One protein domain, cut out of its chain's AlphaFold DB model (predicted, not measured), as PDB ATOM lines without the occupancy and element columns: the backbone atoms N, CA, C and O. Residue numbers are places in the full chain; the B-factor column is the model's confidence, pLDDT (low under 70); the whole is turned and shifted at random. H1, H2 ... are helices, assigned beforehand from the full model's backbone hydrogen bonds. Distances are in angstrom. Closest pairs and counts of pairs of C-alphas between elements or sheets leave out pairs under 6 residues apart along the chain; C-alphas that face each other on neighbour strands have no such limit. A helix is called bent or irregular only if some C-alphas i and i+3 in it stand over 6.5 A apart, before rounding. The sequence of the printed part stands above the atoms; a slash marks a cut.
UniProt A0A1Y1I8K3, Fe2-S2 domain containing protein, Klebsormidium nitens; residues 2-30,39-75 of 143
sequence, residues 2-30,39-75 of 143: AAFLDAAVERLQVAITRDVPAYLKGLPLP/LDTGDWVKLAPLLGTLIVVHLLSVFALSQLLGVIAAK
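AT A GLANCE: This is residues 2 to 30 and 39 to 75 of the 143 residues of the protein "Fe2-S2 domain containing protein" of Klebsormidium nitens (UniProt A0A1Y1I8K3). Two long helices make a V that opens nearly to an L: H2, the longest, is one arm, H1 is the other, and the end of H1 comes near the beginning of H2 at the corner. Both arms stick out free, H1 with residues 2 to 22 and H2 with residues 51 to 74, and the space between them is open. The printed part has 66 residues, with two named helices in the order H1, H2 and no named strand; the class is all helix. The whole is extended, with a radius of gyration of the C-alphas of 18.0 A, and flat, with spans of 47 by 45 by 15 A.

IN THESE COORDINATES: H2, residues 41 to 74, measures 47.1 A from C-alpha 41 at (-14.513, -15.490, 46.488) to C-alpha 74 at (-30.993, 26.864, 58.680). H1, residues 2 to 25, begins with C-alpha 2 at (11.769, 17.652, 55.159) and is 33.8 A long.

HOW THE PARTS SIT: H2 has a kink of 45 degrees near residue 48 and is irregular: C-alphas 46 and 49 are 7.0 A apart. H1 has a kink of 29 degrees near residue 15 and is only just irregular, with C-alphas 17 and 20 at 6.8 A. H1 and H2 are near each other, with 6 pairs of C-alphas within 10 A and the closest at 8.5 A. O i to N i+4 pairs are within hydrogen-bond range in 28 of 30 cases in H2 and 18 of 20 in H1.

THE WHOLE: The C-alphas farthest apart, of Asp 40 and Lys 75, are 50.9 A apart. The link from H1 to H2 runs across the cut: residues 31 to 38 are not printed, and C-alphas 30 and 39 are 8.5 A apart. Mean pLDDT of the printed part is 90.0; residues 73 to 75 are under 70.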
ATOM      1  N   ALA A   2      11.735  17.636  56.634       81.44
ATOM      2  CA  ALA A   2      11.769  17.652  55.159       81.44
ATOM      3  C   ALA A   2      12.051  16.276  54.516       81.44
ATOM      4  O   ALA A   2      11.205  15.771  53.797       81.44
ATOM      5  N   ALA A   3      13.133  15.589  54.906       86.62
ATOM      6  CA  ALA A   3      13.490  14.280  54.330       86.62
ATOM      7  C   ALA A   3      12.425  13.175  54.515       86.62
ATOM      8  O   ALA A   3      12.322  12.259  53.705       86.62
ATOM      9  N   PHE A   4      11.618  13.250  55.581       90.62
ATOM     10  CA  PHE A   4      10.490  12.332  55.782       90.62
ATOM     11  C   PHE A   4       9.325  12.662  54.842       90.62
ATOM     12  O   PHE A   4       8.686  11.758  54.311       90.62
ATOM     13  N   LEU A   5       9.066  13.957  54.630       91.00
ATOM     14  CA  LEU A   5       8.047  14.438  53.705       91.00
ATOM     15  C   LEU A   5       8.399  14.055  52.262       91.00
ATOM     16  O   LEU A   5       7.547  13.528  51.556       91.00
ATOM     17  N   ASP A   6       9.659  14.234  51.864       93.81
ATOM     18  CA  ASP A   6      10.141  13.903  50.519       93.81
ATOM     19  C   ASP A   6      10.009  12.399  50.233       93.81
ATOM     20  O   ASP A   6       9.452  12.003  49.209       93.81
ATOM     21  N   ALA A   7      10.397  11.548  51.190       93.19
ATOM     22  CA  ALA A   7      10.216  10.099  51.084       93.19
ATOM     23  C   ALA A   7       8.730   9.684  51.026       93.19
ATOM     24  O   ALA A   7       8.374   8.706  50.363       93.19
ATOM     25  N   ALA A   8       7.843  10.404  51.720       93.56
ATOM     26  CA  ALA A   8       6.404  10.159  51.657       93.56
ATOM     27  C   ALA A   8       5.811  10.570  50.297       93.56
ATOM     28  O   ALA A   8       4.993   9.833  49.745       93.56
ATOM     29  N   VAL A   9       6.250  11.702  49.739       95.50
ATOM     30  CA  VAL A   9       5.840  12.182  48.410       95.50
ATOM     31  C   VAL A   9       6.297  11.222  47.317       95.50
ATOM     32  O   VAL A   9       5.498  10.872  46.452       95.50
ATOM     33  N   GLU A  10       7.533  10.725  47.384       95.25
ATOM     34  CA  GLU A  10       8.048   9.748  46.420       95.25
ATOM     35  C   GLU A  10       7.227   8.447  46.443       95.25
ATOM     36  O   GLU A  10       6.789   7.954  45.402       95.25
ATOM     37  N   ARG A  11       6.922   7.924  47.639       93.25
ATOM     38  CA  ARG A  11       6.057   6.742  47.794       93.25
ATOM     39  C   ARG A  11       4.656   6.974  47.244       93.25
ATOM     40  O   ARG A  11       4.102   6.087  46.601       93.25
ATOM     41  N   LEU A  12       4.088   8.154  47.481       94.19
ATOM     42  CA  LEU A  12       2.779   8.520  46.957       94.19
ATOM     43  C   LEU A  12       2.800   8.612  45.426       94.19
ATOM     44  O   LEU A  12       1.898   8.098  44.770       94.19
ATOM     45  N   GLN A  13       3.845   9.208  44.851       95.31
ATOM     46  CA  GLN A  13       4.021   9.299  43.405       95.31
ATOM     47  C   GLN A  13       4.109   7.908  42.777       95.31
ATOM     48  O   GLN A  13       3.420   7.643  41.792       95.31
ATOM     49  N   VAL A  14       4.893   6.997  43.359       95.12
ATOM     50  CA  VAL A  14       4.982   5.602  42.902       95.12
ATOM     51  C   VAL A  14       3.629   4.898  43.025       95.12
ATOM     52  O   VAL A  14       3.180   4.272  42.063       95.12
ATOM     53  N   ALA A  15       2.937   5.056  44.154       93.19
ATOM     54  CA  ALA A  15       1.627   4.449  44.358       93.19
ATOM     55  C   ALA A  15       0.609   4.922  43.304       93.19
ATOM     56  O   ALA A  15      -0.089   4.106  42.706       93.19
ATOM     57  N   ILE A  16       0.560   6.228  43.019       93.69
ATOM     58  CA  ILE A  16      -0.385   6.826  42.063       93.69
ATOM     59  C   ILE A  16      -0.028   6.484  40.612       93.69
ATOM     60  O   ILE A  16      -0.918   6.197  39.814       93.69
ATOM     61  N   THR A  17       1.251   6.535  40.245       93.81
ATOM     62  CA  THR A  17       1.672   6.410  38.836       93.81
ATOM     63  C   THR A  17       1.898   4.968  38.398       93.81
ATOM     64  O   THR A  17       1.740   4.662  37.216       93.81
ATOM     65  N   ARG A  18       2.238   4.071  39.330       94.56
ATOM     66  CA  ARG A  18       2.569   2.674  39.036       94.56
ATOM     67  C   ARG A  18       1.568   1.702  39.648       94.56
ATOM     68  O   ARG A  18       0.953   0.931  38.914       94.56
ATOM     69  N   ASP A  19       1.400   1.740  40.967       92.25
ATOM     70  CA  ASP A  19       0.714   0.662  41.692       92.25
ATOM     71  C   ASP A  19      -0.803   0.694  41.480       92.25
ATOM     72  O   ASP A  19      -1.407  -0.342  41.205       92.25
ATOM     73  N   VAL A  20      -1.422   1.879  41.518       91.19
ATOM     74  CA  VAL A  20      -2.863   2.045  41.276       91.19
ATOM     75  C   VAL A  20      -3.247   1.633  39.847       91.19
ATOM     76  O   VAL A  20      -4.129   0.783  39.710       91.19
ATOM     77  N   PRO A  21      -2.604   2.125  38.766       93.38
ATOM     78  CA  PRO A  21      -2.915   1.669  37.413       93.38
ATOM     79  C   PRO A  21      -2.681   0.171  37.208       93.38
ATOM     80  O   PRO A  21      -3.454  -0.469  36.497       93.38
ATOM     81  N   ALA A  22      -1.635  -0.397  37.818       93.00
ATOM     82  CA  ALA A  22      -1.372  -1.832  37.755       93.00
ATOM     83  C   ALA A  22      -2.482  -2.642  38.443       93.00
ATOM     84  O   ALA A  22      -2.989  -3.597  37.855       93.00
ATOM     85  N   TYR A  23      -2.911  -2.223  39.636       91.00
ATOM     86  CA  TYR A  23      -4.025  -2.833  40.361       91.00
ATOM     87  C   TYR A  23      -5.334  -2.744  39.569       91.00
ATOM     88  O   TYR A  23      -5.974  -3.767  39.344       91.00
ATOM     89  N   LEU A  24      -5.693  -1.555  39.069       91.38
ATOM     90  CA  LEU A  24      -6.927  -1.341  38.305       91.38
ATOM     91  C   LEU A  24      -6.975  -2.173  37.014       91.38
ATOM     92  O   LEU A  24      -8.028  -2.701  36.669       91.38
ATOM     93  N   LYS A  25      -5.842  -2.335  36.315       90.81
ATOM     94  CA  LYS A  25      -5.741  -3.201  35.125       90.81
ATOM     95  C   LYS A  25      -5.872  -4.691  35.455       90.81
ATOM     96  O   LYS A  25      -6.285  -5.457  34.592       90.81
ATOM     97  N   GLY A  26      -5.507  -5.097  36.671       89.12
ATOM     98  CA  GLY A  26      -5.573  -6.482  37.142       89.12
ATOM     99  C   GLY A  26      -6.932  -6.902  37.711       89.12
ATOM    100  O   GLY A  26      -7.057  -8.026  38.198       89.12
ATOM    101  N   LEU A  27      -7.938  -6.023  37.688       90.75
ATOM    102  CA  LEU A  27      -9.248  -6.316  38.258       90.75
ATOM    103  C   LEU A  27     -10.060  -7.280  37.373       90.75
ATOM    104  O   LEU A  27     -10.163  -7.062  36.163       90.75
ATOM    105  N   PRO A  28     -10.708  -8.301  37.964       88.50
ATOM    106  CA  PRO A  28     -11.585  -9.223  37.248       88.50
ATOM    107  C   PRO A  28     -12.954  -8.571  37.000       88.50
ATOM    108  O   PRO A  28     -13.950  -8.932  37.621       88.50
ATOM    109  N   LEU A  29     -13.010  -7.562  36.124       89.12
ATOM    110  CA  LEU A  29     -14.252  -6.855  35.795       89.12
ATOM    111  C   LEU A  29     -15.058  -7.626  34.735       89.12
ATOM    112  O   LEU A  29     -14.604  -7.759  33.592       89.12
ATOM    113  N   PRO A  30     -16.271  -8.107  35.063       88.19
ATOM    114  CA  PRO A  30     -17.151  -8.725  34.086       88.19
ATOM    115  C   PRO A  30     -17.630  -7.701  33.053       88.19
ATOM    116  O   PRO A  30     -17.899  -6.544  33.368       88.19
ATOM    117  N   LEU A  39     -18.801 -14.420  40.027       87.00
ATOM    118  CA  LEU A  39     -17.458 -14.197  40.568       87.00
ATOM    119  C   LEU A  39     -17.184 -15.121  41.759       87.00
ATOM    120  O   LEU A  39     -18.006 -15.229  42.670       87.00
ATOM    121  N   ASP A  40     -16.000 -15.731  41.776       89.81
ATOM    122  CA  ASP A  40     -15.531 -16.513  42.919       89.81
ATOM    123  C   ASP A  40     -15.047 -15.597  44.059       89.81
ATOM    124  O   ASP A  40     -14.722 -14.420  43.874       89.81
ATOM    125  N   THR A  41     -14.965 -16.156  45.262       89.62
ATOM    126  CA  THR A  41     -14.513 -15.490  46.488       89.62
ATOM    127  C   THR A  41     -13.162 -14.793  46.292       89.62
ATOM    128  O   THR A  41     -12.970 -13.671  46.759       89.62
ATOM    129  N   GLY A  42     -12.233 -15.413  45.553       88.50
ATOM    130  CA  GLY A  42     -10.918 -14.829  45.267       88.50
ATOM    131  C   GLY A  42     -10.968 -13.563  44.405       88.50
ATOM    132  O   GLY A  42     -10.160 -12.651  44.596       88.50
ATOM    133  N   ASP A  43     -11.934 -13.465  43.494       90.56
ATOM    134  CA  ASP A  43     -12.115 -12.287  42.646       90.56
ATOM    135  C   ASP A  43     -12.844 -11.163  43.388       90.56
ATOM    136  O   ASP A  43     -12.484  -9.990  43.246       90.56
ATOM    137  N   TRP A  44     -13.772 -11.511  44.283       90.31
ATOM    138  CA  TRP A  44     -14.393 -10.558  45.206       90.31
ATOM    139  C   TRP A  44     -13.381  -9.892  46.140       90.31
ATOM    140  O   TRP A  44     -13.443  -8.679  46.340       90.31
ATOM    141  N   VAL A  45     -12.407 -10.646  46.662       91.81
ATOM    142  CA  VAL A  45     -11.336 -10.088  47.507       91.81
ATOM    143  C   VAL A  45     -10.499  -9.062  46.739       91.81
ATOM    144  O   VAL A  45     -10.158  -8.017  47.292       91.81
ATOM    145  N   LYS A  46     -10.208  -9.305  45.454       90.75
ATOM    146  CA  LYS A  46      -9.474  -8.344  44.612       90.75
ATOM    147  C   LYS A  46     -10.281  -7.080  44.339       90.75
ATOM    148  O   LYS A  46      -9.680  -6.017  44.242       90.75
ATOM    149  N   LEU A  47     -11.605  -7.174  44.228       91.25
ATOM    150  CA  LEU A  47     -12.500  -6.034  43.986       91.25
ATOM    151  C   LEU A  47     -12.815  -5.224  45.254       91.25
ATOM    152  O   LEU A  47     -13.097  -4.028  45.160       91.25
ATOM    153  N   ALA A  48     -12.756  -5.849  46.432       91.69
ATOM    154  CA  ALA A  48     -13.173  -5.251  47.699       91.69
ATOM    155  C   ALA A  48     -12.519  -3.887  48.027       91.69
ATOM    156  O   ALA A  48     -13.254  -2.995  48.452       91.69
ATOM    157  N   PRO A  49     -11.209  -3.645  47.802       91.62
ATOM    158  CA  PRO A  49     -10.604  -2.333  48.057       91.62
ATOM    159  C   PRO A  49     -11.193  -1.214  47.187       91.62
ATOM    160  O   PRO A  49     -11.462  -0.116  47.680       91.62
ATOM    161  N   LEU A  50     -11.446  -1.487  45.903       91.44
ATOM    162  CA  LEU A  50     -12.076  -0.516  45.008       91.44
ATOM    163  C   LEU A  50     -13.535  -0.258  45.408       91.44
ATOM    164  O   LEU A  50     -13.952   0.889  45.523       91.44
ATOM    165  N   LEU A  51     -14.313  -1.310  45.668       92.06
ATOM    166  CA  LEU A  51     -15.715  -1.149  46.067       92.06
ATOM    167  C   LEU A  51     -15.837  -0.434  47.417       92.06
ATOM    168  O   LEU A  51     -16.640   0.484  47.557       92.06
ATOM    169  N   GLY A  52     -14.995  -0.794  48.387       94.31
ATOM    170  CA  GLY A  52     -14.946  -0.153  49.697       94.31
ATOM    171  C   GLY A  52     -14.600   1.332  49.604       94.31
ATOM    172  O   GLY A  52     -15.284   2.152  50.211       94.31
ATOM    173  N   THR A  53     -13.597   1.705  48.802       91.88
ATOM    174  CA  THR A  53     -13.245   3.123  48.598       91.88
ATOM    175  C   THR A  53     -14.370   3.905  47.923       91.88
ATOM    176  O   THR A  53     -14.703   4.995  48.387       91.88
ATOM    177  N   LEU A  54     -15.019   3.347  46.896       94.81
ATOM    178  CA  LEU A  54     -16.165   3.984  46.236       94.81
ATOM    179  C   LEU A  54     -17.352   4.174  47.192       94.81
ATOM    180  O   LEU A  54     -17.952   5.249  47.208       94.81
ATOM    181  N   ILE A  55     -17.659   3.174  48.024       96.75
ATOM    182  CA  ILE A  55     -18.716   3.262  49.042       96.75
ATOM    183  C   ILE A  55     -18.387   4.355  50.061       96.75
ATOM    184  O   ILE A  55     -19.237   5.193  50.346       96.75
ATOM    185  N   VAL A  56     -17.158   4.394  50.582       97.56
ATOM    186  CA  VAL A  56     -16.740   5.418  51.554       97.56
ATOM    187  C   VAL A  56     -16.846   6.819  50.953       97.56
ATOM    188  O   VAL A  56     -17.418   7.707  51.579       97.56
ATOM    189  N   VAL A  57     -16.368   7.026  49.722       97.25
ATOM    190  CA  VAL A  57     -16.484   8.318  49.023       97.25
ATOM    191  C   VAL A  57     -17.950   8.700  48.803       97.25
ATOM    192  O   VAL A  57     -18.328   9.859  49.000       97.25
ATOM    193  N   HIS A  58     -18.806   7.739  48.450       96.12
ATOM    194  CA  HIS A  58     -20.237   7.983  48.304       96.12
ATOM    195  C   HIS A  58     -20.879   8.391  49.640       96.12
ATOM    196  O   HIS A  58     -21.555   9.413  49.704       96.12
ATOM    197  N   LEU A  59     -20.593   7.678  50.733       97.25
ATOM    198  CA  LEU A  59     -21.101   8.010  52.069       97.25
ATOM    199  C   LEU A  59     -20.627   9.391  52.541       97.25
ATOM    200  O   LEU A  59     -21.428  10.170  53.059       97.25
ATOM    201  N   LEU A  60     -19.353   9.730  52.321       97.25
ATOM    202  CA  LEU A  60     -18.802  11.041  52.672       97.25
ATOM    203  C   LEU A  60     -19.414  12.170  51.837       97.25
ATOM    204  O   LEU A  60     -19.699  13.236  52.379       97.25
ATOM    205  N   SER A  61     -19.649  11.950  50.540       95.62
ATOM    206  CA  SER A  61     -20.277  12.959  49.677       95.62
ATOM    207  C   SER A  61     -21.753  13.180  50.024       95.62
ATOM    208  O   SER A  61     -22.185  14.330  50.100       95.62
ATOM    209  N   VAL A  62     -22.503  12.117  50.342       96.06
ATOM    210  CA  VAL A  62     -23.880  12.213  50.862       96.06
ATOM    211  C   VAL A  62     -23.906  12.939  52.208       96.06
ATOM    212  O   VAL A  62     -24.721  13.842  52.401       96.06
ATOM    213  N   PHE A  63     -22.989  12.608  53.123       94.69
ATOM    214  CA  PHE A  63     -22.874  13.297  54.406       94.69
ATOM    215  C   PHE A  63     -22.572  14.787  54.207       94.69
ATOM    216  O   PHE A  63     -23.316  15.625  54.712       94.69
ATOM    217  N   ALA A  64     -21.562  15.139  53.409       93.56
ATOM    218  CA  ALA A  64     -21.213  16.529  53.119       93.56
ATOM    219  C   ALA A  64     -22.379  17.307  52.483       93.56
ATOM    220  O   ALA A  64     -22.665  18.434  52.892       93.56
ATOM    221  N   LEU A  65     -23.103  16.691  51.541       92.12
ATOM    222  CA  LEU A  65     -24.290  17.290  50.930       92.12
ATOM    223  C   LEU A  65     -25.411  17.507  51.957       92.12
ATOM    224  O   LEU A  65     -26.033  18.566  51.954       92.12
ATOM    225  N   SER A  66     -25.638  16.558  52.872       89.69
ATOM    226  CA  SER A  66     -26.634  16.708  53.944       89.69
ATOM    227  C   SER A  66     -26.321  17.889  54.869       89.69
ATOM    228  O   SER A  66     -27.224  18.643  55.230       89.69
ATOM    229  N   GLN A  67     -25.040  18.107  55.191       88.12
ATOM    230  CA  GLN A  67     -24.608  19.243  56.009       88.12
ATOM    231  C   GLN A  67     -24.784  20.565  55.253       88.12
ATOM    232  O   GLN A  67     -25.259  21.547  55.822       88.12
ATOM    233  N   LEU A  68     -24.469  20.589  53.953       85.50
ATOM    234  CA  LEU A  68     -24.665  21.766  53.108       85.50
ATOM    235  C   LEU A  68     -26.150  22.146  52.994       85.50
ATOM    236  O   LEU A  68     -26.504  23.313  53.169       85.50
ATOM    237  N   LEU A  69     -27.025  21.166  52.753       83.31
ATOM    238  CA  LEU A  69     -28.473  21.378  52.702       83.31
ATOM    239  C   LEU A  69     -29.033  21.822  54.060       83.31
ATOM    240  O   LEU A  69     -29.859  22.732  54.101       83.31
ATOM    241  N   GLY A  70     -28.547  21.252  55.168       80.25
ATOM    242  CA  GLY A  70     -28.918  21.667  56.523       80.25
ATOM    243  C   GLY A  70     -28.565  23.128  56.818       80.25
ATOM    244  O   GLY A  70     -29.374  23.849  57.396       80.25
ATOM    245  N   VAL A  71     -27.406  23.608  56.356       75.12
ATOM    246  CA  VAL A  71     -27.002  25.020  56.494       75.12
ATOM    247  C   VAL A  71     -27.843  25.945  55.612       75.12
ATOM    248  O   VAL A  71     -28.209  27.036  56.051       75.12
ATOM    249  N   ILE A  72     -28.176  25.537  54.383       74.06
ATOM    250  CA  ILE A  72     -29.062  26.317  53.502       74.06
ATOM    251  C   ILE A  72     -30.466  26.422  54.113       74.06
ATOM    252  O   ILE A  72     -31.031  27.513  54.145       74.06
ATOM    253  N   ALA A  73     -30.995  25.329  54.668       69.44
ATOM    254  CA  ALA A  73     -32.276  25.327  55.371       69.44
ATOM    255  C   ALA A  73     -32.238  26.176  56.657       69.44
ATOM    256  O   ALA A  73     -33.156  26.954  56.909       69.44
ATOM    257  N   ALA A  74     -31.158  26.098  57.441       63.34
ATOM    258  CA  ALA A  74     -30.993  26.864  58.680       63.34
ATOM    259  C   ALA A  74     -30.777  28.372  58.449       63.34
ATOM    260  O   ALA A  74     -31.080  29.182  59.324       63.34
ATOM    261  N   LYS A  75     -30.289  28.771  57.266       57.56
ATOM    262  CA  LYS A  75     -30.206  30.181  56.844       57.56
ATOM    263  C   LYS A  75     -31.557  30.798  56.482       57.56
ATOM    264  O   LYS A  75     -31.614  32.009  56.264       57.56
TER     265      LYS A  75